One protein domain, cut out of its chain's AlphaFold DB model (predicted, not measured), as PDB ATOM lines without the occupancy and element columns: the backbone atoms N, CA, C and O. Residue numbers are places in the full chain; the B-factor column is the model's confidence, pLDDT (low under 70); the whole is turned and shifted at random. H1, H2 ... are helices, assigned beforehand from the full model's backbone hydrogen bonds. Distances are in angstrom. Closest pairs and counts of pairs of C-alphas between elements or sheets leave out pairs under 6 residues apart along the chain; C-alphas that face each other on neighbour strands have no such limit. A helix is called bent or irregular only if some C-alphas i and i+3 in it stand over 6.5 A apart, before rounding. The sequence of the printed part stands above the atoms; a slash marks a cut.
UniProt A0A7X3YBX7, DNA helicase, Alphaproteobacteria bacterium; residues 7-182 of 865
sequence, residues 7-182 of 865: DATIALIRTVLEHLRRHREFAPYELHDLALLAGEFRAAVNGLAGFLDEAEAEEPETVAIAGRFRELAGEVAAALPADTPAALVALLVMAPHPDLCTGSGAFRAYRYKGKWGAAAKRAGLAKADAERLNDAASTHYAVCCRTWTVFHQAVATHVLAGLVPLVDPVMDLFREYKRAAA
ATOM      1  N   ASP A   7      49.575  44.523  28.620       90.19
ATOM      2  CA  ASP A   7      48.747  44.981  27.503       90.19
ATOM      3  C   ASP A   7      47.452  44.171  27.419       90.19
ATOM      4  O   ASP A   7      46.358  44.743  27.370       90.19
ATOM      5  N   ALA A   8      47.545  42.838  27.510       89.06
ATOM      6  CA  ALA A   8      46.366  41.980  27.535       89.06
ATOM      7  C   ALA A   8      45.517  42.211  28.797       89.06
ATOM      8  O   ALA A   8      44.289  42.135  28.739       89.06
ATOM      9  N   THR A   9      46.148  42.534  29.935       91.88
ATOM     10  CA  THR A   9      45.413  42.865  31.165       91.88
ATOM     11  C   THR A   9      44.641  44.174  31.011       91.88
ATOM     12  O   THR A   9      43.469  44.232  31.375       91.88
ATOM     13  N   ILE A  10      45.263  45.218  30.455       92.12
ATOM     14  CA  ILE A  10      44.594  46.502  30.202       92.12
ATOM     15  C   ILE A  10      43.441  46.315  29.214       92.12
ATOM     16  O   ILE A  10      42.361  46.859  29.439       92.12
ATOM     17  N   ALA A  11      43.636  45.526  28.153       90.06
ATOM     18  CA  ALA A  11      42.575  45.207  27.202       90.06
ATOM     19  C   ALA A  11      41.390  44.505  27.886       90.06
ATOM     20  O   ALA A  11      40.254  44.940  27.717       90.06
ATOM     21  N   LEU A  12      41.649  43.492  28.724       91.50
ATOM     22  CA  LEU A  12      40.612  42.797  29.490       91.50
ATOM     23  C   LEU A  12      39.864  43.745  30.439       91.50
ATOM     24  O   LEU A  12      38.637  43.729  30.468       91.50
ATOM     25  N   ILE A  13      40.581  44.594  31.184       92.19
ATOM     26  CA  ILE A  13      39.970  45.583  32.085       92.19
ATOM     27  C   ILE A  13      39.087  46.557  31.298       92.19
ATOM     28  O   ILE A  13      37.975  46.840  31.730       92.19
ATOM     29  N   ARG A  14      39.539  47.042  30.134       90.56
ATOM     30  CA  ARG A  14      38.724  47.902  29.264       90.56
ATOM     31  C   ARG A  14      37.459  47.191  28.797       90.56
ATOM     32  O   ARG A  14      36.390  47.771  28.915       90.56
ATOM     33  N   THR A  15      37.562  45.936  28.354       90.25
ATOM     34  CA  THR A  15      36.394  45.130  27.967       90.25
ATOM     35  C   THR A  15      35.403  44.976  29.120       90.25
ATOM     36  O   THR A  15      34.204  45.128  28.909       90.25
ATOM     37  N   VAL A  16      35.885  44.719  30.342       89.38
ATOM     38  CA  VAL A  16      35.031  44.663  31.539       89.38
ATOM     39  C   VAL A  16      34.371  46.024  31.780       89.38
ATOM     40  O   VAL A  16      33.153  46.084  31.859       89.38
ATOM     41  N   LEU A  17      35.131  47.123  31.828       89.38
ATOM     42  CA  LEU A  17      34.612  48.473  32.099       89.38
ATOM     43  C   LEU A  17      33.598  48.966  31.062       89.38
ATOM     44  O   LEU A  17      32.570  49.531  31.426       89.38
ATOM     45  N   GLU A  18      33.874  48.764  29.773       86.38
ATOM     46  CA  GLU A  18      32.949  49.113  28.689       86.38
ATOM     47  C   GLU A  18      31.615  48.382  28.844       86.38
ATOM     48  O   GLU A  18      30.558  48.948  28.555       86.38
ATOM     49  N   HIS A  19      31.668  47.151  29.350       84.19
ATOM     50  CA  HIS A  19      30.494  46.343  29.623       84.19
ATOM     51  C   HIS A  19      29.774  46.760  30.920       84.19
ATOM     52  O   HIS A  19      28.562  46.979  30.884       84.19
ATOM     53  N   LEU A  20      30.508  46.980  32.024       81.19
ATOM     54  CA  LEU A  20      29.992  47.518  33.302       81.19
ATOM     55  C   LEU A  20      29.304  48.881  33.121       81.19
ATOM     56  O   LEU A  20      28.389  49.245  33.855       81.19
ATOM     57  N   ARG A  21      29.746  49.668  32.136       82.56
ATOM     58  CA  ARG A  21      29.119  50.949  31.811       82.56
ATOM     59  C   ARG A  21      27.687  50.784  31.303       82.56
ATOM     60  O   ARG A  21      26.838  51.587  31.677       82.56
ATOM     61  N   ARG A  22      27.432  49.774  30.465       76.00
ATOM     62  CA  ARG A  22      26.114  49.519  29.854       76.00
ATOM     63  C   ARG A  22      25.185  48.718  30.764       76.00
ATOM     64  O   ARG A  22      23.972  48.838  30.653       76.00
ATOM     65  N   HIS A  23      25.749  47.921  31.667       76.62
ATOM     66  CA  HIS A  23      25.006  47.064  32.585       76.62
ATOM     67  C   HIS A  23      25.529  47.293  34.002       76.62
ATOM     68  O   HIS A  23      26.655  46.920  34.310       76.62
ATOM     69  N   ARG A  24      24.734  47.945  34.858       71.56
ATOM     70  CA  ARG A  24      25.169  48.328  36.216       71.56
ATOM     71  C   ARG A  24      25.133  47.180  37.225       71.56
ATOM     72  O   ARG A  24      25.720  47.311  38.292       71.56
ATOM     73  N   GLU A  25      24.450  46.088  36.900       67.62
ATOM     74  CA  GLU A  25      24.223  44.957  37.795       67.62
ATOM     75  C   GLU A  25      24.597  43.653  37.089       67.62
ATOM     76  O   GLU A  25      24.278  43.461  35.914       67.62
ATOM     77  N   PHE A  26      25.271  42.759  37.815       73.69
ATOM     78  CA  PHE A  26      25.631  41.427  37.336       73.69
ATOM     79  C   PHE A  26      25.278  40.380  38.369       73.69
ATOM     80  O   PHE A  26      25.489  40.566  39.570       73.69
ATOM     81  N   ALA A  27      24.807  39.242  37.879       82.69
ATOM     82  CA  ALA A  27      24.606  38.090  38.728       82.69
ATOM     83  C   ALA A  27      25.949  37.481  39.162       82.69
ATOM     84  O   ALA A  27      26.913  37.458  38.384       82.69
ATOM     85  N   PRO A  28      26.021  36.936  40.389       82.44
ATOM     86  CA  PRO A  28      27.222  36.286  40.884       82.44
ATOM     87  C   PRO A  28      27.590  35.050  40.049       82.44
ATOM     88  O   PRO A  28      26.750  34.377  39.436       82.44
ATOM     89  N   TYR A  29      28.885  34.738  40.044       86.25
ATOM     90  CA  TYR A  29      29.432  33.564  39.371       86.25
ATOM     91  C   TYR A  29      29.235  32.300  40.207       86.25
ATOM     92  O   TYR A  29      29.498  32.284  41.408       86.25
ATOM     93  N   GLU A  30      28.848  31.210  39.548       85.31
ATOM     94  CA  GLU A  30      28.877  29.873  40.140       85.31
ATOM     95  C   GLU A  30      30.292  29.298  40.063       85.31
ATOM     96  O   GLU A  30      30.778  28.873  39.008       85.31
ATOM     97  N   LEU A  31      30.972  29.307  41.207       90.94
ATOM     98  CA  LEU A  31      32.347  28.850  41.323       90.94
ATOM     99  C   LEU A  31      32.392  27.348  41.597       90.94
ATOM    100  O   LEU A  31      31.984  26.876  42.655       90.94
ATOM    101  N   HIS A  32      32.918  26.599  40.629       91.06
ATOM    102  CA  HIS A  32      33.157  25.165  40.776       91.06
ATOM    103  C   HIS A  32      34.390  24.912  41.656       91.06
ATOM    104  O   HIS A  32      35.336  25.703  41.640       91.06
ATOM    105  N   ASP A  33      34.409  23.797  42.389       93.75
ATOM    106  CA  ASP A  33      35.564  23.402  43.201       93.75
ATOM    107  C   ASP A  33      36.746  22.994  42.302       93.75
ATOM    108  O   ASP A  33      36.738  21.946  41.648       93.75
ATOM    109  N   LEU A  34      37.784  23.835  42.275       94.62
ATOM    110  CA  LEU A  34      38.982  23.609  41.467       94.62
ATOM    111  C   LEU A  34      39.777  22.380  41.922       94.62
ATOM    112  O   LEU A  34      40.398  21.727  41.084       94.62
ATOM    113  N   ALA A  35      39.760  22.037  43.214       93.81
ATOM    114  CA  ALA A  35      40.459  20.859  43.719       93.81
ATOM    115  C   ALA A  35      39.762  19.569  43.262       93.81
ATOM    116  O   ALA A  35      40.439  18.610  42.879       93.81
ATOM    117  N   LEU A  36      38.424  19.568  43.241       95.38
ATOM    118  CA  LEU A  36      37.630  18.470  42.690       95.38
ATOM    119  C   LEU A  36      37.912  18.282  41.194       95.38
ATOM    120  O   LEU A  36      38.306  17.191  40.783       95.38
ATOM    121  N   LEU A  37      37.799  19.350  40.396       96.31
ATOM    122  CA  LEU A  37      38.018  19.300  38.945       96.31
ATOM    123  C   LEU A  37      39.460  18.910  38.575       96.31
ATOM    124  O   LEU A  37      39.683  18.137  37.643       96.31
ATOM    125  N   ALA A  38      40.455  19.381  39.329       95.69
ATOM    126  CA  ALA A  38      41.835  18.930  39.163       95.69
ATOM    127  C   ALA A  38      42.008  17.445  39.520       95.69
ATOM    128  O   ALA A  38      42.779  16.730  38.876       95.69
ATOM    129  N   GLY A  39      41.276  16.965  40.531       96.06
ATOM    130  CA  GLY A  39      41.194  15.550  40.878       96.06
ATOM    131  C   GLY A  39      40.617  14.702  39.743       96.06
ATOM    132  O   GLY A  39      41.191  13.660  39.422       96.06
ATOM    133  N   GLU A  40      39.546  15.168  39.100       97.19
ATOM    134  CA  GLU A  40      38.935  14.527  37.928       97.19
ATOM    135  C   GLU A  40      39.883  14.501  36.725       97.19
ATOM    136  O   GLU A  40      40.052  13.452  36.098       97.19
ATOM    137  N   PHE A  41      40.570  15.611  36.437       97.56
ATOM    138  CA  PHE A  41      41.590  15.656  35.389       97.56
ATOM    139  C   PHE A  41      42.720  14.659  35.672       97.56
ATOM    140  O   PHE A  41      43.071  13.849  34.815       97.56
ATOM    141  N   ARG A  42      43.238  14.623  36.904       97.00
ATOM    142  CA  ARG A  42      44.260  13.645  37.302       97.00
ATOM    143  C   ARG A  42      43.759  12.204  37.174       97.00
ATOM    144  O   ARG A  42      44.516  11.340  36.735       97.00
ATOM    145  N   ALA A  43      42.503  11.932  37.528       97.38
ATOM    146  CA  ALA A  43      41.898  10.614  37.353       97.38
ATOM    147  C   ALA A  43      41.798  10.223  35.867       97.38
ATOM    148  O   ALA A  43      42.114   9.086  35.524       97.38
ATOM    149  N   ALA A  44      41.449  11.161  34.981       97.44
ATOM    150  CA  ALA A  44      41.442  10.939  33.536       97.44
ATOM    151  C   ALA A  44      42.838  10.597  32.994       97.44
ATOM    152  O   ALA A  44      42.993   9.622  32.255       97.44
ATOM    153  N   VAL A  45      43.862  11.349  33.414       97.38
ATOM    154  CA  VAL A  45      45.262  11.100  33.034       97.38
ATOM    155  C   VAL A  45      45.743   9.739  33.539       97.38
ATOM    156  O   VAL A  45      46.372   8.991  32.789       97.38
ATOM    157  N   ASN A  46      45.400   9.375  34.777       96.50
ATOM    158  CA  ASN A  46      45.695   8.053  35.323       96.50
ATOM    159  C   ASN A  46      44.949   6.941  34.576       96.50
ATOM    160  O   ASN A  46      45.515   5.874  34.380       96.50
ATOM    161  N   GLY A  47      43.721   7.189  34.117       96.25
ATOM    162  CA  GLY A  47      42.969   6.252  33.282       96.25
ATOM    163  C   GLY A  47      43.641   5.995  31.931       96.25
ATOM    164  O   GLY A  47      43.740   4.846  31.515       96.25
ATOM    165  N   LEU A  48      44.156   7.038  31.268       96.25
ATOM    166  CA  LEU A  48      44.934   6.886  30.031       96.25
ATOM    167  C   LEU A  48      46.240   6.112  30.271       96.25
ATOM    168  O   LEU A  48      46.599   5.256  29.468       96.25
ATOM    169  N   ALA A  49      46.943   6.407  31.368       94.38
ATOM    170  CA  ALA A  49      48.157   5.688  31.740       94.38
ATOM    171  C   ALA A  49      47.878   4.210  32.057       94.38
ATOM    172  O   ALA A  49      48.552   3.349  31.509       94.38
ATOM    173  N   GLY A  50      46.849   3.920  32.857       94.19
ATOM    174  CA  GLY A  50      46.454   2.552  33.196       94.19
ATOM    175  C   GLY A  50      46.041   1.741  31.968       94.19
ATOM    176  O   GLY A  50      46.459   0.600  31.825       94.19
ATOM    177  N   PHE A  51      45.318   2.354  31.023       95.75
ATOM    178  CA  PHE A  51      45.038   1.728  29.728       95.75
ATOM    179  C   PHE A  51      46.322   1.342  28.978       95.75
ATOM    180  O   PHE A  51      46.390   0.252  28.420       95.75
ATOM    181  N   LEU A  52      47.333   2.217  28.955       93.50
ATOM    182  CA  LEU A  52      48.604   1.933  28.283       93.50
ATOM    183  C   LEU A  52      49.418   0.851  29.001       93.50
ATOM    184  O   LEU A  52      50.063   0.054  28.327       93.50
ATOM    185  N   ASP A  53      49.358   0.801  30.333       91.75
ATOM    186  CA  ASP A  53      50.028  -0.226  31.136       91.75
ATOM    187  C   ASP A  53      49.392  -1.619  30.935       91.75
ATOM    188  O   ASP A  53      50.085  -2.635  30.988       91.75
ATOM    189  N   GLU A  54      48.079  -1.675  30.678       91.31
ATOM    190  CA  GLU A  54      47.317  -2.911  30.438       91.31
ATOM    191  C   GLU A  54      47.239  -3.318  28.953       91.31
ATOM    192  O   GLU A  54      46.805  -4.428  28.631       91.31
ATOM    193  N   ALA A  55      47.633  -2.438  28.027       89.50
ATOM    194  CA  ALA A  55      47.509  -2.678  26.594       89.50
ATOM    195  C   ALA A  55      48.456  -3.789  26.099       89.50
ATOM    196  O   ALA A  55      49.647  -3.820  26.389       89.50
ATOM    197  N   GLU A  56      47.938  -4.664  25.233       87.00
ATOM    198  CA  GLU A  56      48.697  -5.771  24.625       87.00
ATOM    199  C   GLU A  56      49.726  -5.309  23.568       87.00
ATOM    200  O   GLU A  56      50.541  -6.100  23.090       87.00
ATOM    201  N   ALA A  57      49.682  -4.034  23.169       87.00
ATOM    202  CA  ALA A  57      50.625  -3.415  22.245       87.00
ATOM    203  C   ALA A  57      50.882  -1.956  22.634       87.00
ATOM    204  O   ALA A  57      49.963  -1.240  23.023       87.00
ATOM    205  N   GLU A  58      52.120  -1.498  22.448       88.31
ATOM    206  CA  GLU A  58      52.538  -0.137  22.786       88.31
ATOM    207  C   GLU A  58      52.645   0.747  21.530       88.31
ATOM    208  O   GLU A  58      53.339   0.409  20.559       88.31
ATOM    209  N   GLU A  59      51.965   1.897  21.546       93.31
ATOM    210  CA  GLU A  59      52.051   2.928  20.508       93.31
ATOM    211  C   GLU A  59      52.847   4.138  21.042       93.31
ATOM    212  O   GLU A  59      52.348   4.851  21.920       93.31
ATOM    213  N   PRO A  60      54.088   4.373  20.560       91.69
ATOM    214  CA  PRO A  60      55.020   5.318  21.184       91.69
ATOM    215  C   PRO A  60      54.509   6.758  21.279       91.69
ATOM    216  O   PRO A  60      54.778   7.455  22.256       91.69
ATOM    217  N   GLU A  61      53.766   7.229  20.281       92.38
ATOM    218  CA  GLU A  61      53.246   8.591  20.272       92.38
ATOM    219  C   GLU A  61      52.117   8.799  21.289       92.38
ATOM    220  O   GLU A  61      52.047   9.857  21.912       92.38
ATOM    221  N   THR A  62      51.272   7.797  21.521       93.12
ATOM    222  CA  THR A  62      50.239   7.818  22.564       93.12
ATOM    223  C   THR A  62      50.871   7.744  23.952       93.12
ATOM    224  O   THR A  62      50.420   8.448  24.855       93.12
ATOM    225  N   VAL A  63      51.960   6.984  24.116       94.06
ATOM    226  CA  VAL A  63      52.763   6.985  25.353       94.06
ATOM    227  C   VAL A  63      53.362   8.367  25.615       94.06
ATOM    228  O   VAL A  63      53.252   8.887  26.728       94.06
ATOM    229  N   ALA A  64      53.924   9.016  24.590       94.31
ATOM    230  CA  ALA A  64      54.431  10.382  24.707       94.31
ATOM    231  C   ALA A  64      53.315  11.376  25.085       94.31
ATOM    232  O   ALA A  64      53.503  12.194  25.985       94.31
ATOM    233  N   ILE A  65      52.135  11.267  24.462       94.75
ATOM    234  CA  ILE A  65      50.946  12.066  24.800       94.75
ATOM    235  C   ILE A  65      50.548  11.877  26.272       94.75
ATOM    236  O   ILE A  65      50.320  12.864  26.972       94.75
ATOM    237  N   ALA A  66      50.496  10.636  26.762       95.12
ATOM    238  CA  ALA A  66      50.180  10.347  28.160       95.12
ATOM    239  C   ALA A  66      51.227  10.936  29.120       95.12
ATOM    240  O   ALA A  66      50.864  11.484  30.162       95.12
ATOM    241  N   GLY A  67      52.510  10.900  28.743       95.50
ATOM    242  CA  GLY A  67      53.593  11.571  29.464       95.50
ATOM    243  C   GLY A  67      53.367  13.080  29.596       95.50
ATOM    244  O   GLY A  67      53.426  13.605  30.706       95.50
ATOM    245  N   ARG A  68      53.003  13.762  28.501       96.44
ATOM    246  CA  ARG A  68      52.699  15.207  28.515       96.44
ATOM    247  C   ARG A  68      51.500  15.560  29.388       96.44
ATOM    248  O   ARG A  68      51.528  16.563  30.094       96.44
ATOM    249  N   PHE A  69      50.455  14.735  29.380       96.94
ATOM    250  CA  PHE A  69      49.321  14.932  30.285       96.94
ATOM    251  C   PHE A  69      49.691  14.703  31.755       96.94
ATOM    252  O   PHE A  69      49.171  15.400  32.624       96.94
ATOM    253  N   ARG A  70      50.596  13.761  32.046       96.56
ATOM    254  CA  ARG A  70      51.092  13.505  33.406       96.56
ATOM    255  C   ARG A  70      51.937  14.663  33.936       96.56
ATOM    256  O   ARG A  70      51.759  15.035  35.092       96.56
ATOM    257  N   GLU A  71      52.803  15.237  33.098       96.00
ATOM    258  CA  GLU A  71      53.551  16.466  33.407       96.00
ATOM    259  C   GLU A  71      52.579  17.597  33.774       96.00
ATOM    260  O   GLU A  71      52.644  18.128  34.882       96.00
ATOM    261  N   LEU A  72      51.591  17.857  32.909       95.69
ATOM    262  CA  LEU A  72      50.578  18.890  33.128       95.69
ATOM    263  C   LEU A  72      49.761  18.659  34.411       95.69
ATOM    264  O   LEU A  72      49.558  19.579  35.196       95.69
ATOM    265  N   ALA A  73      49.316  17.427  34.673       95.62
ATOM    266  CA  ALA A  73      48.589  17.097  35.901       95.62
ATOM    267  C   ALA A  73      49.448  17.281  37.167       95.62
ATOM    268  O   ALA A  73      48.922  17.646  38.221       95.62
ATOM    269  N   GLY A  74      50.760  17.043  37.070       95.06
ATOM    270  CA  GLY A  74      51.718  17.316  38.140       95.06
ATOM    271  C   GLY A  74      51.871  18.812  38.419       95.06
ATOM    272  O   GLY A  74      51.841  19.219  39.578       95.06
ATOM    273  N   GLU A  75      51.963  19.629  37.368       94.69
ATOM    274  CA  GLU A  75      52.021  21.093  37.479       94.69
ATOM    275  C   GLU A  75      50.743  21.670  38.101       94.69
ATOM    276  O   GLU A  75      50.826  22.479  39.026       94.69
ATOM    277  N   VAL A  76      49.562  21.202  37.675       94.56
ATOM    278  CA  VAL A  76      48.276  21.588  38.284       94.56
ATOM    279  C   VAL A  76      48.254  21.256  39.773       94.56
ATOM    280  O   VAL A  76      47.867  22.090  40.587       94.56
ATOM    281  N   ALA A  77      48.682  20.046  40.146       92.44
ATOM    282  CA  ALA A  77      48.700  19.626  41.543       92.44
ATOM    283  C   ALA A  77      49.658  20.472  42.398       92.44
ATOM    284  O   ALA A  77      49.351  20.735  43.556       92.44
ATOM    285  N   ALA A  78      50.787  20.910  41.833       91.75
ATOM    286  CA  ALA A  78      51.749  21.776  42.515       91.75
ATOM    287  C   ALA A  78      51.248  23.222  42.680       91.75
ATOM    288  O   ALA A  78      51.650  23.903  43.621       91.75
ATOM    289  N   ALA A  79      50.382  23.685  41.779       89.44
ATOM    290  CA  ALA A  79      49.779  25.014  41.823       89.44
ATOM    291  C   ALA A  79      48.498  25.087  42.683       89.44
ATOM    292  O   ALA A  79      47.918  26.165  42.817       89.44
ATOM    293  N   LEU A  80      48.056  23.966  43.267       90.50
ATOM    294  CA  LEU A  80      46.918  23.898  44.186       90.50
ATOM    295  C   LEU A  80      47.370  23.863  45.661       90.50
ATOM    296  O   LEU A  80      48.416  23.288  45.964       90.50
ATOM    297  N   PRO A  81      46.564  24.400  46.601       82.00
ATOM    298  CA  PRO A  81      45.253  25.025  46.397       82.00
ATOM    299  C   PRO A  81      45.349  26.417  45.749       82.00
ATOM    300  O   PRO A  81      46.323  27.138  45.926       82.00
ATOM    301  N   ALA A  82      44.323  26.795  44.985       82.31
ATOM    302  CA  ALA A  82      44.260  28.071  44.268       82.31
ATOM    303  C   ALA A  82      43.591  29.177  45.105       82.31
ATOM    304  O   ALA A  82      42.739  29.918  44.623       82.31
ATOM    305  N   ASP A  83      43.941  29.253  46.384       82.88
ATOM    306  CA  ASP A  83      43.379  30.200  47.354       82.88
ATOM    307  C   ASP A  83      43.966  31.616  47.226       82.88
ATOM    308  O   ASP A  83      43.402  32.581  47.740       82.88
ATOM    309  N   THR A  84      45.080  31.764  46.502       87.88
ATOM    310  CA  THR A  84      45.708  33.060  46.232       87.88
ATOM    311  C   THR A  84      45.506  33.517  44.781       87.88
ATOM    312  O   THR A  84      45.543  32.699  43.855       87.88
ATOM    313  N   PRO A  85      45.411  34.840  44.523       88.56
ATOM    314  CA  PRO A  85      45.368  35.370  43.158       88.56
ATOM    315  C   PRO A  85      46.578  34.961  42.307       88.56
ATOM    316  O   PRO A  85      46.451  34.777  41.100       88.56
ATOM    317  N   ALA A  86      47.755  34.802  42.922       89.62
ATOM    318  CA  ALA A  86      48.958  34.358  42.224       89.62
ATOM    319  C   ALA A  86      48.827  32.910  41.727       89.62
ATOM    320  O   ALA A  86      49.149  32.644  40.570       89.62
ATOM    321  N   ALA A  87      48.301  32.005  42.559       90.94
ATOM    322  CA  ALA A  87      48.049  30.616  42.181       90.94
ATOM    323  C   ALA A  87      46.977  30.504  41.082       90.94
ATOM    324  O   ALA A  87      47.183  29.797  40.098       90.94
ATOM    325  N   LEU A  88      45.882  31.269  41.179       93.12
ATOM    326  CA  LEU A  88      44.850  31.324  40.132       93.12
ATOM    327  C   LEU A  88      45.404  31.812  38.792       93.12
ATOM    328  O   LEU A  88      45.107  31.233  37.751       93.12
ATOM    329  N   VAL A  89      46.234  32.858  38.805       92.06
ATOM    330  CA  VAL A  89      46.881  33.355  37.584       92.06
ATOM    331  C   VAL A  89      47.864  32.324  37.033       92.06
ATOM    332  O   VAL A  89      47.897  32.144  35.821       92.06
ATOM    333  N   ALA A  90      48.622  31.628  37.886       92.81
ATOM    334  CA  ALA A  90      49.528  30.564  37.455       92.81
ATOM    335  C   ALA A  90      48.774  29.411  36.769       92.81
ATOM    336  O   ALA A  90      49.193  28.963  35.706       92.81
ATOM    337  N   LEU A  91      47.634  28.987  37.324       94.81
ATOM    338  CA  LEU A  91      46.755  27.986  36.707       94.81
ATOM    339  C   LEU A  91      46.113  28.486  35.407       94.81
ATOM    340  O   LEU A  91      45.969  27.718  34.461       94.81
ATOM    341  N   LEU A  92      45.737  29.767  35.339       93.94
ATOM    342  CA  LEU A  92      45.133  30.364  34.148       93.94
ATOM    343  C   LEU A  92      46.111  30.351  32.969       93.94
ATOM    344  O   LEU A  92      45.747  29.951  31.871       93.94
ATOM    345  N   VAL A  93      47.352  30.782  33.188       92.62
ATOM    346  CA  VAL A  93      48.358  30.894  32.117       92.62
ATOM    347  C   VAL A  93      49.053  29.565  31.810       92.62
ATOM    348  O   VAL A  93      49.853  29.489  30.878       92.62
ATOM    349  N   MET A  94      48.751  28.515  32.578       92.88
ATOM    350  CA  MET A  94      49.238  27.165  32.330       92.88
ATOM    351  C   MET A  94      48.678  26.654  31.001       92.88
ATOM    352  O   MET A  94      47.466  26.635  30.779       92.88
ATOM    353  N   ALA A  95      49.575  26.238  30.112       89.75
ATOM    354  CA  ALA A  95      49.231  25.758  28.784       89.75
ATOM    355  C   ALA A  95      49.661  24.293  28.624       89.75
ATOM    356  O   ALA A  95      50.762  23.935  29.050       89.75
ATOM    357  N   PRO A  96      48.851  23.443  27.968       91.69
ATOM    358  CA  PRO A  96      49.295  22.107  27.600       91.69
ATOM    359  C   PRO A  96      50.526  22.161  26.692       91.69
ATOM    360  O   PRO A  96      50.713  23.109  25.925       91.69
ATOM    361  N   HIS A  97      51.338  21.103  26.730       92.56
ATOM    362  CA  HIS A  97      52.533  21.004  25.894       92.56
ATOM    363  C   HIS A  97      52.195  21.232  24.399       92.56
ATOM    364  O   HIS A  97      51.214  20.655  23.917       92.56
ATOM    365  N   PRO A  98      53.001  21.990  23.623       89.75
ATOM    366  CA  PRO A  98      52.713  22.309  22.216       89.75
ATOM    367  C   PRO A  98      52.458  21.096  21.306       89.75
ATOM    368  O   PRO A  98      51.711  21.192  20.333       89.75
ATOM    369  N   ASP A  99      53.029  19.936  21.637       87.69
ATOM    370  CA  ASP A  99      52.779  18.668  20.930       87.69
ATOM    371  C   ASP A  99      51.306  18.226  20.996       87.69
ATOM    372  O   ASP A  99      50.809  17.584  20.071       87.69
ATOM    373  N   LEU A 100      50.597  18.586  22.069       89.31
ATOM    374  CA  LEU A 100      49.177  18.287  22.256       89.31
ATOM    375  C   LEU A 100      48.272  19.277  21.516       89.31
ATOM    376  O   LEU A 100      47.109  18.955  21.271       89.31
ATOM    377  N   CYS A 101      48.792  20.448  21.138       90.25
ATOM    378  CA  CYS A 101      48.007  21.579  20.652       90.25
ATOM    379  C   CYS A 101      48.298  21.933  19.185       90.25
ATOM    380  O   CYS A 101      49.372  21.680  18.634       90.25
ATOM    381  N   THR A 102      47.314  22.520  18.515       87.69
ATOM    382  CA  THR A 102      47.466  23.175  17.214       87.69
ATOM    383  C   THR A 102      48.162  24.530  17.384       87.69
ATOM    384  O   THR A 102      48.278  25.050  18.491       87.69
ATOM    385  N   GLY A 103      48.561  25.167  16.275       74.69
ATOM    386  CA  GLY A 103      49.067  26.549  16.304       74.69
ATOM    387  C   GLY A 103      48.050  27.583  16.813       74.69
ATOM    388  O   GLY A 103      48.433  28.703  17.120       74.69
ATOM    389  N   SER A 104      46.769  27.210  16.928       71.38
ATOM    390  CA  SER A 104      45.707  28.036  17.513       71.38
ATOM    391  C   SER A 104      45.452  27.743  19.000       71.38
ATOM    392  O   SER A 104      44.489  28.266  19.549       71.38
ATOM    393  N   GLY A 105      46.242  26.864  19.632       77.69
ATOM    394  CA  GLY A 105      46.117  26.505  21.052       77.69
ATOM    395  C   GLY A 105      45.055  25.448  21.388       77.69
ATOM    396  O   GLY A 105      44.930  25.075  22.548       77.69
ATOM    397  N   ALA A 106      44.308  24.927  20.407       85.50
ATOM    398  CA  ALA A 106      43.319  23.865  20.630       85.50
ATOM    399  C   ALA A 106      43.976  22.477  20.612       85.50
ATOM    400  O   ALA A 106      44.952  22.275  19.891       85.50
ATOM    401  N   PHE A 107      43.429  21.490  21.328       92.19
ATOM    402  CA  PHE A 107      43.953  20.120  21.271       92.19
ATOM    403  C   PHE A 107      43.884  19.530  19.855       92.19
ATOM    404  O   PHE A 107      42.908  19.712  19.122       92.19
ATOM    405  N   ARG A 108      44.930  18.801  19.456       92.12
ATOM    406  CA  ARG A 108      44.987  18.119  18.159       92.12
ATOM    407  C   ARG A 108      43.959  16.990  18.104       92.12
ATOM    408  O   ARG A 108      43.755  16.257  19.061       92.12
ATOM    409  N   ALA A 109      43.347  16.790  16.938       91.44
ATOM    410  CA  ALA A 109      42.497  15.622  16.727       91.44
ATOM    411  C   ALA A 109      43.325  14.327  16.828       91.44
ATOM    412  O   ALA A 109      44.380  14.212  16.198       91.44
ATOM    413  N   TYR A 110      42.818  13.334  17.559       92.62
ATOM    414  CA  TYR A 110      43.482  12.042  17.720       92.62
ATOM    415  C   TYR A 110      43.430  11.234  16.412       92.62
ATOM    416  O   TYR A 110      42.373  10.759  15.998       92.62
ATOM    417  N   ARG A 111      44.565  11.103  15.712       91.12
ATOM    418  CA  ARG A 111      44.650  10.465  14.381       91.12
ATOM    419  C   ARG A 111      45.778   9.430  14.309       91.12
ATOM    420  O   ARG A 111      46.695   9.558  13.501       91.12
ATOM    421  N   TYR A 112      45.689   8.387  15.137       91.06
ATOM    422  CA  TYR A 112      46.746   7.373  15.294       91.06
ATOM    423  C   TYR A 112      46.359   5.964  14.808       91.06
ATOM    424  O   TYR A 112      47.146   5.032  14.950       91.06
ATOM    425  N   LYS A 113      45.209   5.799  14.131       90.06
ATOM    426  CA  LYS A 113      44.693   4.491  13.666       90.06
ATOM    427  C   LYS A 113      45.718   3.659  12.886       90.06
ATOM    428  O   LYS A 113      45.869   2.463  13.123       90.06
ATOM    429  N   GLY A 114      46.455   4.285  11.965       88.25
ATOM    430  CA  GLY A 114      47.501   3.601  11.195       88.25
ATOM    431  C   GLY A 114      48.704   3.169  12.043       88.25
ATOM    432  O   GLY A 114      49.293   2.120  11.783       88.25
ATOM    433  N   LYS A 115      49.043   3.945  13.081       90.38
ATOM    434  CA  LYS A 115      50.174   3.667  13.977       90.38
ATOM    435  C   LYS A 115      49.846   2.560  14.974       90.38
ATOM    436  O   LYS A 115      50.651   1.644  15.127       90.38
ATOM    437  N   TRP A 116      48.627   2.551  15.513       91.75
ATOM    438  CA  TRP A 116      48.091   1.417  16.272       91.75
ATOM    439  C   TRP A 116      48.044   0.134  15.440       91.75
ATOM    440  O   TRP A 116      48.434  -0.923  15.926       91.75
ATOM    441  N   GLY A 117      47.687   0.220  14.153       88.38
ATOM    442  CA  GLY A 117      47.784  -0.911  13.221       88.38
ATOM    443  C   GLY A 117      49.206  -1.471  13.083       88.38
ATOM    444  O   GLY A 117      49.398  -2.687  13.054       88.38
ATOM    445  N   ALA A 118      50.217  -0.599  13.034       89.25
ATOM    446  CA  ALA A 118      51.617  -1.012  12.994       89.25
ATOM    447  C   ALA A 118      52.097  -1.597  14.335       89.25
ATOM    448  O   ALA A 118      52.819  -2.595  14.333       89.25
ATOM    449  N   ALA A 119      51.686  -1.012  15.464       89.25
ATOM    450  CA  ALA A 119      52.012  -1.488  16.808       89.25
ATOM    451  C   ALA A 119      51.414  -2.877  17.086       89.25
ATOM    452  O   ALA A 119      52.146  -3.798  17.438       89.25
ATOM    453  N   ALA A 120      50.123  -3.062  16.805       89.31
ATOM    454  CA  ALA A 120      49.427  -4.339  16.945       89.31
ATOM    455  C   ALA A 120      50.048  -5.438  16.068       89.31
ATOM    456  O   ALA A 120      50.262  -6.557  16.529       89.31
ATOM    457  N   LYS A 121      50.438  -5.110  14.825       88.81
ATOM    458  CA  LYS A 121      51.143  -6.053  13.943       88.81
ATOM    459  C   LYS A 121      52.492  -6.496  14.521       88.81
ATOM    460  O   LYS A 121      52.842  -7.665  14.385       88.81
ATOM    461  N   ARG A 122      53.251  -5.588  15.150       89.81
ATOM    462  CA  ARG A 122      54.517  -5.931  15.830       89.81
ATOM    463  C   ARG A 122      54.293  -6.823  17.054       89.81
ATOM    464  O   ARG A 122      55.134  -7.673  17.318       89.81
ATOM    465  N   ALA A 123      53.166  -6.654  17.741       87.56
ATOM    466  CA  ALA A 123      52.762  -7.459  18.894       87.56
ATOM    467  C   ALA A 123      52.073  -8.793  18.523       87.56
ATOM    468  O   ALA A 123      51.731  -9.571  19.405       87.56
ATOM    469  N   GLY A 124      51.873  -9.085  17.231       89.44
ATOM    470  CA  GLY A 124      51.216 -10.317  16.775       89.44
ATOM    471  C   GLY A 124      49.688 -10.326  16.919       89.44
ATOM    472  O   GLY A 124      49.081 -11.391  16.831       89.44
ATOM    473  N   LEU A 125      49.067  -9.162  17.115       89.44
ATOM    474  CA  LEU A 125      47.625  -9.006  17.321       89.44
ATOM    475  C   LEU A 125      46.858  -8.881  15.998       89.44
ATOM    476  O   LEU A 125      47.406  -8.479  14.963       89.44
ATOM    477  N   ALA A 126      45.561  -9.205  16.022       90.31
ATOM    478  CA  ALA A 126      44.718  -9.084  14.844       90.31
ATOM    479  C   ALA A 126      44.380  -7.615  14.548       90.31
ATOM    480  O   ALA A 126      44.442  -6.728  15.398       90.31
ATOM    481  N   LYS A 127      43.947  -7.348  13.311       87.88
ATOM    482  CA  LYS A 127      43.499  -6.007  12.904       87.88
ATOM    483  C   LYS A 127      42.352  -5.483  13.784       87.88
ATOM    484  O   LYS A 127      42.310  -4.291  14.057       87.88
ATOM    485  N   ALA A 128      41.459  -6.369  14.229       88.50
ATOM    486  CA  ALA A 128      40.351  -6.016  15.116       88.50
ATOM    487  C   ALA A 128      40.838  -5.515  16.489       88.50
ATOM    488  O   ALA A 128      40.286  -4.553  17.018       88.50
ATOM    489  N   ASP A 129      41.907  -6.104  17.032       88.25
ATOM    490  CA  ASP A 129      42.508  -5.661  18.295       88.25
ATOM    491  C   ASP A 129      43.176  -4.288  18.142       88.25
ATOM    492  O   ASP A 129      43.054  -3.438  19.018       88.25
ATOM    493  N   ALA A 130      43.805  -4.024  16.990       87.75
ATOM    494  CA  ALA A 130      44.383  -2.716  16.679       87.75
ATOM    495  C   ALA A 130      43.333  -1.592  16.636       87.75
ATOM    496  O   ALA A 130      43.588  -0.483  17.106       87.75
ATOM    497  N   GLU A 131      42.158  -1.867  16.061       91.44
ATOM    498  CA  GLU A 131      41.041  -0.916  16.032       91.44
ATOM    499  C   GLU A 131      40.471  -0.696  17.438       91.44
ATOM    500  O   GLU A 131      40.328   0.453  17.851       91.44
ATOM    501  N   ARG A 132      40.279  -1.770  18.218       93.62
ATOM    502  CA  ARG A 132      39.848  -1.689  19.623       93.62
ATOM    503  C   ARG A 132      40.791  -0.827  20.472       93.62
ATOM    504  O   ARG A 132      40.322   0.040  21.204       93.62
ATOM    505  N   LEU A 133      42.105  -1.049  20.368       92.56
ATOM    506  CA  LEU A 133      43.117  -0.290  21.114       92.56
ATOM    507  C   LEU A 133      43.150   1.187  20.696       92.56
ATOM    508  O   LEU A 133      43.192   2.062  21.557       92.56
ATOM    509  N   ASN A 134      43.060   1.481  19.394       93.44
ATOM    510  CA  ASN A 134      42.974   2.859  18.909       93.44
ATOM    511  C   ASN A 134      41.728   3.584  19.438       93.44
ATOM    512  O   ASN A 134      41.814   4.749  19.825       93.44
ATOM    513  N   ASP A 135      40.572   2.924  19.431       93.69
ATOM    514  CA  ASP A 135      39.308   3.536  19.848       93.69
ATOM    515  C   ASP A 135      39.272   3.763  21.367       93.69
ATOM    516  O   ASP A 135      38.819   4.818  21.826       93.69
ATOM    517  N   ALA A 136      39.842   2.838  22.147       94.06
ATOM    518  CA  ALA A 136      40.061   3.014  23.581       94.06
ATOM    519  C   ALA A 136      41.013   4.189  23.868       94.06
ATOM    520  O   ALA A 136      40.664   5.092  24.632       94.06
ATOM    521  N   ALA A 137      42.167   4.247  23.192       93.88
ATOM    522  CA  ALA A 137      43.127   5.342  23.330       93.88
ATOM    523  C   ALA A 137      42.517   6.704  22.955       93.88
ATOM    524  O   ALA A 137      42.681   7.681  23.684       93.88
ATOM    525  N   SER A 138      41.754   6.759  21.858       95.81
ATOM    526  CA  SER A 138      41.011   7.946  21.417       95.81
ATOM    527  C   SER A 138      39.994   8.402  22.469       95.81
ATOM    528  O   SER A 138      39.880   9.595  22.757       95.81
ATOM    529  N   THR A 139      39.292   7.453  23.096       96.50
ATOM    530  CA  THR A 139      38.323   7.732  24.163       96.50
ATOM    531  C   THR A 139      39.010   8.320  25.392       96.50
ATOM    532  O   THR A 139      38.601   9.384  25.856       96.50
ATOM    533  N   HIS A 140      40.082   7.690  25.886       96.75
ATOM    534  CA  HIS A 140      40.852   8.198  27.025       96.75
ATOM    535  C   HIS A 140      41.480   9.568  26.740       96.75
ATOM    536  O   HIS A 140      41.351  10.478  27.557       96.75
ATOM    537  N   TYR A 141      42.073   9.755  25.556       96.44
ATOM    538  CA  TYR A 141      42.591  11.049  25.106       96.44
ATOM    539  C   TYR A 141      41.511  12.134  25.149       96.44
ATOM    540  O   TYR A 141      41.717  13.204  25.722       96.44
ATOM    541  N   ALA A 142      40.327  11.842  24.604       96.44
ATOM    542  CA  ALA A 142      39.217  12.783  24.605       96.44
ATOM    543  C   ALA A 142      38.728  13.110  26.028       96.44
ATOM    544  O   ALA A 142      38.348  14.252  26.282       96.44
ATOM    545  N   VAL A 143      38.756  12.153  26.968       97.31
ATOM    546  CA  VAL A 143      38.444  12.413  28.388       97.31
ATOM    547  C   VAL A 143      39.481  13.359  29.008       97.31
ATOM    548  O   VAL A 143      39.078  14.322  29.659       97.31
ATOM    549  N   CYS A 144      40.783  13.151  28.773       97.31
ATOM    550  CA  CYS A 144      41.844  14.051  29.254       97.31
ATOM    551  C   CYS A 144      41.673  15.476  28.713       97.31
ATOM    552  O   CYS A 144      41.709  16.436  29.480       97.31
ATOM    553  N   CYS A 145      41.425  15.627  27.407       96.31
ATOM    554  CA  CYS A 145      41.180  16.935  26.799       96.31
ATOM    555  C   CYS A 145      39.953  17.627  27.403       96.31
ATOM    556  O   CYS A 145      40.032  18.796  27.763       96.31
ATOM    557  N   ARG A 146      38.828  16.910  27.544       96.31
ATOM    558  CA  ARG A 146      37.590  17.476  28.104       96.31
ATOM    559  C   ARG A 146      37.754  17.900  29.560       96.31
ATOM    560  O   ARG A 146      37.357  19.006  29.900       96.31
ATOM    561  N   THR A 147      38.331  17.045  30.405       97.31
ATOM    562  CA  THR A 147      38.526  17.344  31.836       97.31
ATOM    563  C   THR A 147      39.504  18.498  32.049       97.31
ATOM    564  O   THR A 147      39.223  19.368  32.869       97.31
ATOM    565  N   TRP A 148      40.577  18.592  31.249       95.94
ATOM    566  CA  TRP A 148      41.433  19.785  31.219       95.94
ATOM    567  C   TRP A 148      40.648  21.039  30.833       95.94
ATOM    568  O   TRP A 148      40.730  22.047  31.527       95.94
ATOM    569  N   THR A 149      39.879  20.989  29.739       94.75
ATOM    570  CA  THR A 149      39.093  22.142  29.289       94.75
ATOM    571  C   THR A 149      38.124  22.597  30.377       94.75
ATOM    572  O   THR A 149      38.139  23.771  30.714       94.75
ATOM    573  N   VAL A 150      37.351  21.692  30.984       95.75
ATOM    574  CA  VAL A 150      36.415  22.037  32.073       95.75
ATOM    575  C   VAL A 150      37.145  22.666  33.264       95.75
ATOM    576  O   VAL A 150      36.712  23.703  33.767       95.75
ATOM    577  N   PHE A 151      38.275  22.093  33.686       96.25
ATOM    578  CA  PHE A 151      39.100  22.660  34.754       96.25
ATOM    579  C   PHE A 151      39.588  24.078  34.412       96.25
ATOM    580  O   PHE A 151      39.442  25.000  35.212       96.25
ATOM    581  N   HIS A 152      40.117  24.280  33.206       94.69
ATOM    582  CA  HIS A 152      40.681  25.559  32.771       94.69
ATOM    583  C   HIS A 152      39.609  26.646  32.591       94.69
ATOM    584  O   HIS A 152      39.818  27.793  32.986       94.69
ATOM    585  N   GLN A 153      38.425  26.272  32.092       95.31
ATOM    586  CA  GLN A 153      37.248  27.146  32.035       95.31
ATOM    587  C   GLN A 153      36.791  27.568  33.441       95.31
ATOM    588  O   GLN A 153      36.466  28.740  33.670       95.31
ATOM    589  N   ALA A 154      36.821  26.649  34.413       95.69
ATOM    590  CA  ALA A 154      36.528  26.974  35.804       95.69
ATOM    591  C   ALA A 154      37.563  27.956  36.373       95.69
ATOM    592  O   ALA A 154      37.171  28.974  36.938       95.69
ATOM    593  N   VAL A 155      38.866  27.741  36.149       95.69
ATOM    594  CA  VAL A 155      39.920  28.690  36.564       95.69
ATOM    595  C   VAL A 155      39.680  30.086  35.976       95.69
ATOM    596  O   VAL A 155      39.718  31.072  36.713       95.69
ATOM    597  N   ALA A 156      39.363  30.191  34.681       94.88
ATOM    598  CA  ALA A 156      39.028  31.471  34.050       94.88
ATOM    599  C   ALA A 156      37.796  32.138  34.686       94.88
ATOM    600  O   ALA A 156      37.785  33.355  34.869       94.88
ATOM    601  N   THR A 157      36.794  31.351  35.085       94.81
ATOM    602  CA  THR A 157      35.604  31.836  35.807       94.81
ATOM    603  C   THR A 157      35.967  32.404  37.176       94.81
ATOM    604  O   THR A 157      35.514  33.492  37.518       94.81
ATOM    605  N   HIS A 158      36.828  31.719  37.937       94.75
ATOM    606  CA  HIS A 158      37.334  32.207  39.227       94.75
ATOM    607  C   HIS A 158      38.117  33.513  39.074       94.75
ATOM    608  O   HIS A 158      37.904  34.456  39.836       94.75
ATOM    609  N   VAL A 159      38.989  33.605  38.064       93.81
ATOM    610  CA  VAL A 159      39.741  34.838  37.788       93.81
ATOM    611  C   VAL A 159      38.803  35.979  37.405       93.81
ATOM    612  O   VAL A 159      38.966  37.084  37.918       93.81
ATOM    613  N   LEU A 160      37.814  35.731  36.541       91.94
ATOM    614  CA  LEU A 160      36.840  36.747  36.143       91.94
ATOM    615  C   LEU A 160      35.997  37.219  37.339       91.94
ATOM    616  O   LEU A 160      35.854  38.423  37.541       91.94
ATOM    617  N   ALA A 161      35.526  36.285  38.170       91.94
ATOM    618  CA  ALA A 161      34.769  36.574  39.386       91.94
ATOM    619  C   ALA A 161      35.565  37.399  40.406       91.94
ATOM    620  O   ALA A 161      34.990  38.234  41.096       91.94
ATOM    621  N   GLY A 162      36.884  37.194  40.487       90.81
ATOM    622  CA  GLY A 162      37.769  38.025  41.303       90.81
ATOM    623  C   GLY A 162      38.103  39.376  40.663       90.81
ATOM    624  O   GLY A 162      38.281  40.361  41.374       90.81
ATOM    625  N   LEU A 163      38.188  39.448  39.331       90.00
ATOM    626  CA  LEU A 163      38.557  40.663  38.603       90.00
ATOM    627  C   LEU A 163      37.432  41.702  38.589       90.00
ATOM    628  O   LEU A 163      37.714  42.880  38.794       90.00
ATOM    629  N   VAL A 164      36.185  41.290  38.341       87.88
ATOM    630  CA  VAL A 164      35.049  42.217  38.195       87.88
ATOM    631  C   VAL A 164      34.899  43.145  39.418       87.88
ATOM    632  O   VAL A 164      34.930  44.361  39.219       87.88
ATOM    633  N   PRO A 165      34.875  42.650  40.675       87.25
ATOM    634  CA  PRO A 165      34.793  43.512  41.859       87.25
ATOM    635  C   PRO A 165      36.007  44.427  42.065       87.25
ATOM    636  O   PRO A 165      35.881  45.487  42.667       87.25
ATOM    637  N   LEU A 166      37.196  44.045  41.583       88.88
ATOM    638  CA  LEU A 166      38.398  44.886  41.683       88.88
ATOM    639  C   LEU A 166      38.354  46.085  40.732       88.88
ATOM    640  O   LEU A 166      39.031  47.085  40.966       88.88
ATOM    641  N   VAL A 167      37.596  45.963  39.644       87.81
ATOM    642  CA  VAL A 167      37.467  46.980  38.598       87.81
ATOM    643  C   VAL A 167      36.265  47.898  38.855       87.81
ATOM    644  O   VAL A 167      36.289  49.050  38.429       87.81
ATOM    645  N   ASP A 168      35.264  47.436  39.607       83.38
ATOM    646  CA  ASP A 168      34.045  48.188  39.937       83.38
ATOM    647  C   ASP A 168      34.288  49.594  40.540       83.38
ATOM    648  O   ASP A 168      33.663  50.548  40.071       83.38
ATOM    649  N   PRO A 169      35.277  49.821  41.438       90.06
ATOM    650  CA  PRO A 169      35.565  51.162  41.964       90.06
ATOM    651  C   PRO A 169      35.923  52.207  40.895       90.06
ATOM    652  O   PRO A 169      35.788  53.408  41.119       90.06
ATOM    653  N   VAL A 170      36.380  51.785  39.709       91.00
ATOM    654  CA  VAL A 170      36.627  52.704  38.586       91.00
ATOM    655  C   VAL A 170      35.314  53.301  38.071       91.00
ATOM    656  O   VAL A 170      35.285  54.472  37.689       91.00
ATOM    657  N   MET A 171      34.223  52.530  38.086       86.81
ATOM    658  CA  MET A 171      32.897  53.023  37.713       86.81
ATOM    659  C   MET A 171      32.382  54.047  38.724       86.81
ATOM    660  O   MET A 171      31.789  55.046  38.317       86.81
ATOM    661  N   ASP A 172      32.667  53.860  40.013       87.31
ATOM    662  CA  ASP A 172      32.345  54.847  41.047       87.31
ATOM    663  C   ASP A 172      33.130  56.143  40.864       87.31
ATOM    664  O   ASP A 172      32.524  57.213  40.805       87.31
ATOM    665  N   LEU A 173      34.444  56.060  40.637       91.50
ATOM    666  CA  LEU A 173      35.268  57.230  40.312       91.50
ATOM    667  C   LEU A 173      34.753  57.963  39.066       91.50
ATOM    668  O   LEU A 173      34.746  59.195  39.017       91.50
ATOM    669  N   PHE A 174      34.287  57.225  38.055       89.88
ATOM    670  CA  PHE A 174      33.694  57.822  36.861       89.88
ATOM    671  C   PHE A 174      32.371  58.543  37.168       89.88
ATOM    672  O   PHE A 174      32.149  59.653  36.677       89.88
ATOM    673  N   ARG A 175      31.503  57.963  38.010       87.12
ATOM    674  CA  ARG A 175      30.261  58.613  38.473       87.12
ATOM    675  C   ARG A 175      30.557  59.859  39.308       87.12
ATOM    676  O   ARG A 175      29.917  60.889  39.100       87.12
ATOM    677  N   GLU A 176      31.524  59.794  40.220       91.44
ATOM    678  CA  GLU A 176      31.965  60.929  41.038       91.44
ATOM    679  C   GLU A 176      32.512  62.065  40.178       91.44
ATOM    680  O   GLU A 176      32.128  63.219  40.366       91.44
ATOM    681  N   TYR A 177      33.338  61.742  39.180       93.19
ATOM    682  CA  TYR A 177      33.823  62.711  38.205       93.19
ATOM    683  C   TYR A 177      32.668  63.393  37.459       93.19
ATOM    684  O   TYR A 177      32.617  64.624  37.405       93.19
ATOM    685  N   LYS A 178      31.717  62.613  36.921       92.44
ATOM    686  CA  LYS A 178      30.539  63.153  36.222       92.44
ATOM    687  C   LYS A 178      29.737  64.091  37.129       92.44
ATOM    688  O   LYS A 178      29.429  65.208  36.720       92.44
ATOM    689  N   ARG A 179      29.491  63.694  38.382       89.56
ATOM    690  CA  ARG A 179      28.807  64.527  39.386       89.56
ATOM    691  C   ARG A 179      29.564  65.819  39.690       89.56
ATOM    692  O   ARG A 179      28.963  66.888  39.647       89.56
ATOM    693  N   ALA A 180      30.871  65.745  39.940       92.44
ATOM    694  CA  ALA A 180      31.704  66.916  40.223       92.44
ATOM    695  C   ALA A 180      31.762  67.902  39.041       92.44
ATOM    696  O   ALA A 180      31.900  69.106  39.242       92.44
ATOM    697  N   ALA A 181      31.629  67.394  37.813       88.69
ATOM    698  CA  ALA A 181      31.583  68.186  36.590       88.69
ATOM    699  C   ALA A 181      30.160  68.617  36.170       88.69
ATOM    700  O   ALA A 181      30.025  69.275  35.139       88.69
ATOM    701  N   ALA A 182      29.116  68.260  36.934       90.81
ATOM    702  CA  ALA A 182      27.704  68.462  36.586       90.81
ATOM    703  C   ALA A 182      27.326  67.894  35.199       90.81
ATOM    704  O   ALA A 182      26.634  68.536  34.406       90.81
TER     705      ALA A 182
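Overview. This is residues 7 to 182 of the 865 residues of the protein "DNA helicase" of Alphaproteobacteria bacterium (UniProt A0A7X3YBX7). One very long helix, H6, runs nearly the whole length of a rod, with a bend toward its far end. The helical hairpin of H2 and H3 packs along its first arm, H6a, in a bundle of three; the short helices H5 and H4 pack on H6a nearer its beginning and its end, H1 crosses steeply near the bend, and residues 175 to 182 stick out at the tip. The printed part has 176 residues with six named helices, H1 to H6 in order, and no named strand: all helix. It is loose, with a radius of gyration of the C-alphas of 22.3 A, and spans 84 by 29 by 25 A.

Along the chain. H1 holds residues 7 to 22, beginning at C-alpha 7 (48.747, 44.981, 27.503). H2, residues 34 to 54, is 29.9 A long, and H3, residues 60 to 78, is 27.1 A. H4 holds residues 85 to 93 and H5 residues 113 to 122. H6, residues 127 to 180, was assigned as one helix by its hydrogen bonds but is bent: C-alphas 166 and 169 are 6.9 A apart. Its arm H6a, residues 127 to 166, is 58.7 A long and begins at C-alpha 127 (43.499, -6.007, 12.904); H6b, residues 169 to 180, is 16.3 A long and ends at C-alpha 180 (31.704, 66.916, 40.223). The arms stand at a shallow tilt of 34 degrees, only just short of steep.

Arrangement. H6 is the hub, touching four other helices. Residues 137 to 155 of H6a touch H2, opposite ways at a shallow tilt of 15 degrees; the closest C-alphas, of Phe 41 and Thr 147, are 5.0 A apart. H2 and H3, a helical hairpin, touch at a shallow tilt of 27 degrees, closest at the C-alphas of Arg 42 and Ala 73, 5.7 A. H3 is close to H6a but not clearly touching, with the C-alphas of Thr 62 and Ala 137 closest at 7.6 A. H5 touches residues 127 to 134 of H6a at a steep tilt of 47 degrees, with the C-alphas of Gly 117 and Ala 130 closest at 5.2 A. H4 touches residues 152 to 159 of H6a at a steep tilt of 39 degrees, with the C-alphas of Leu 92 and Val 155 closest at 6.0 A. Residues 17 to 21 of H1 only just touch H6b, at residue 171, with 3 pairs of C-alphas within 8 A, the closest those of Arg 21 and Met 171 at 7.3 A. Each O i to N i+4 pair is within hydrogen-bond range in H2, H3, H4, H5 and H6b; H1 has 11 of 12 and H6a 34 of 36.

Size, cuts and confidence. The C-alphas farthest apart, of Gly 124 and Ala 182, are 84.6 A from each other. The printed part has no cut. The links H1 to H2 and H4 to H5 are long, the latter being residues 94 to 112. Mean pLDDT of the printed part is 90.9, and residue 25 alone is under 70.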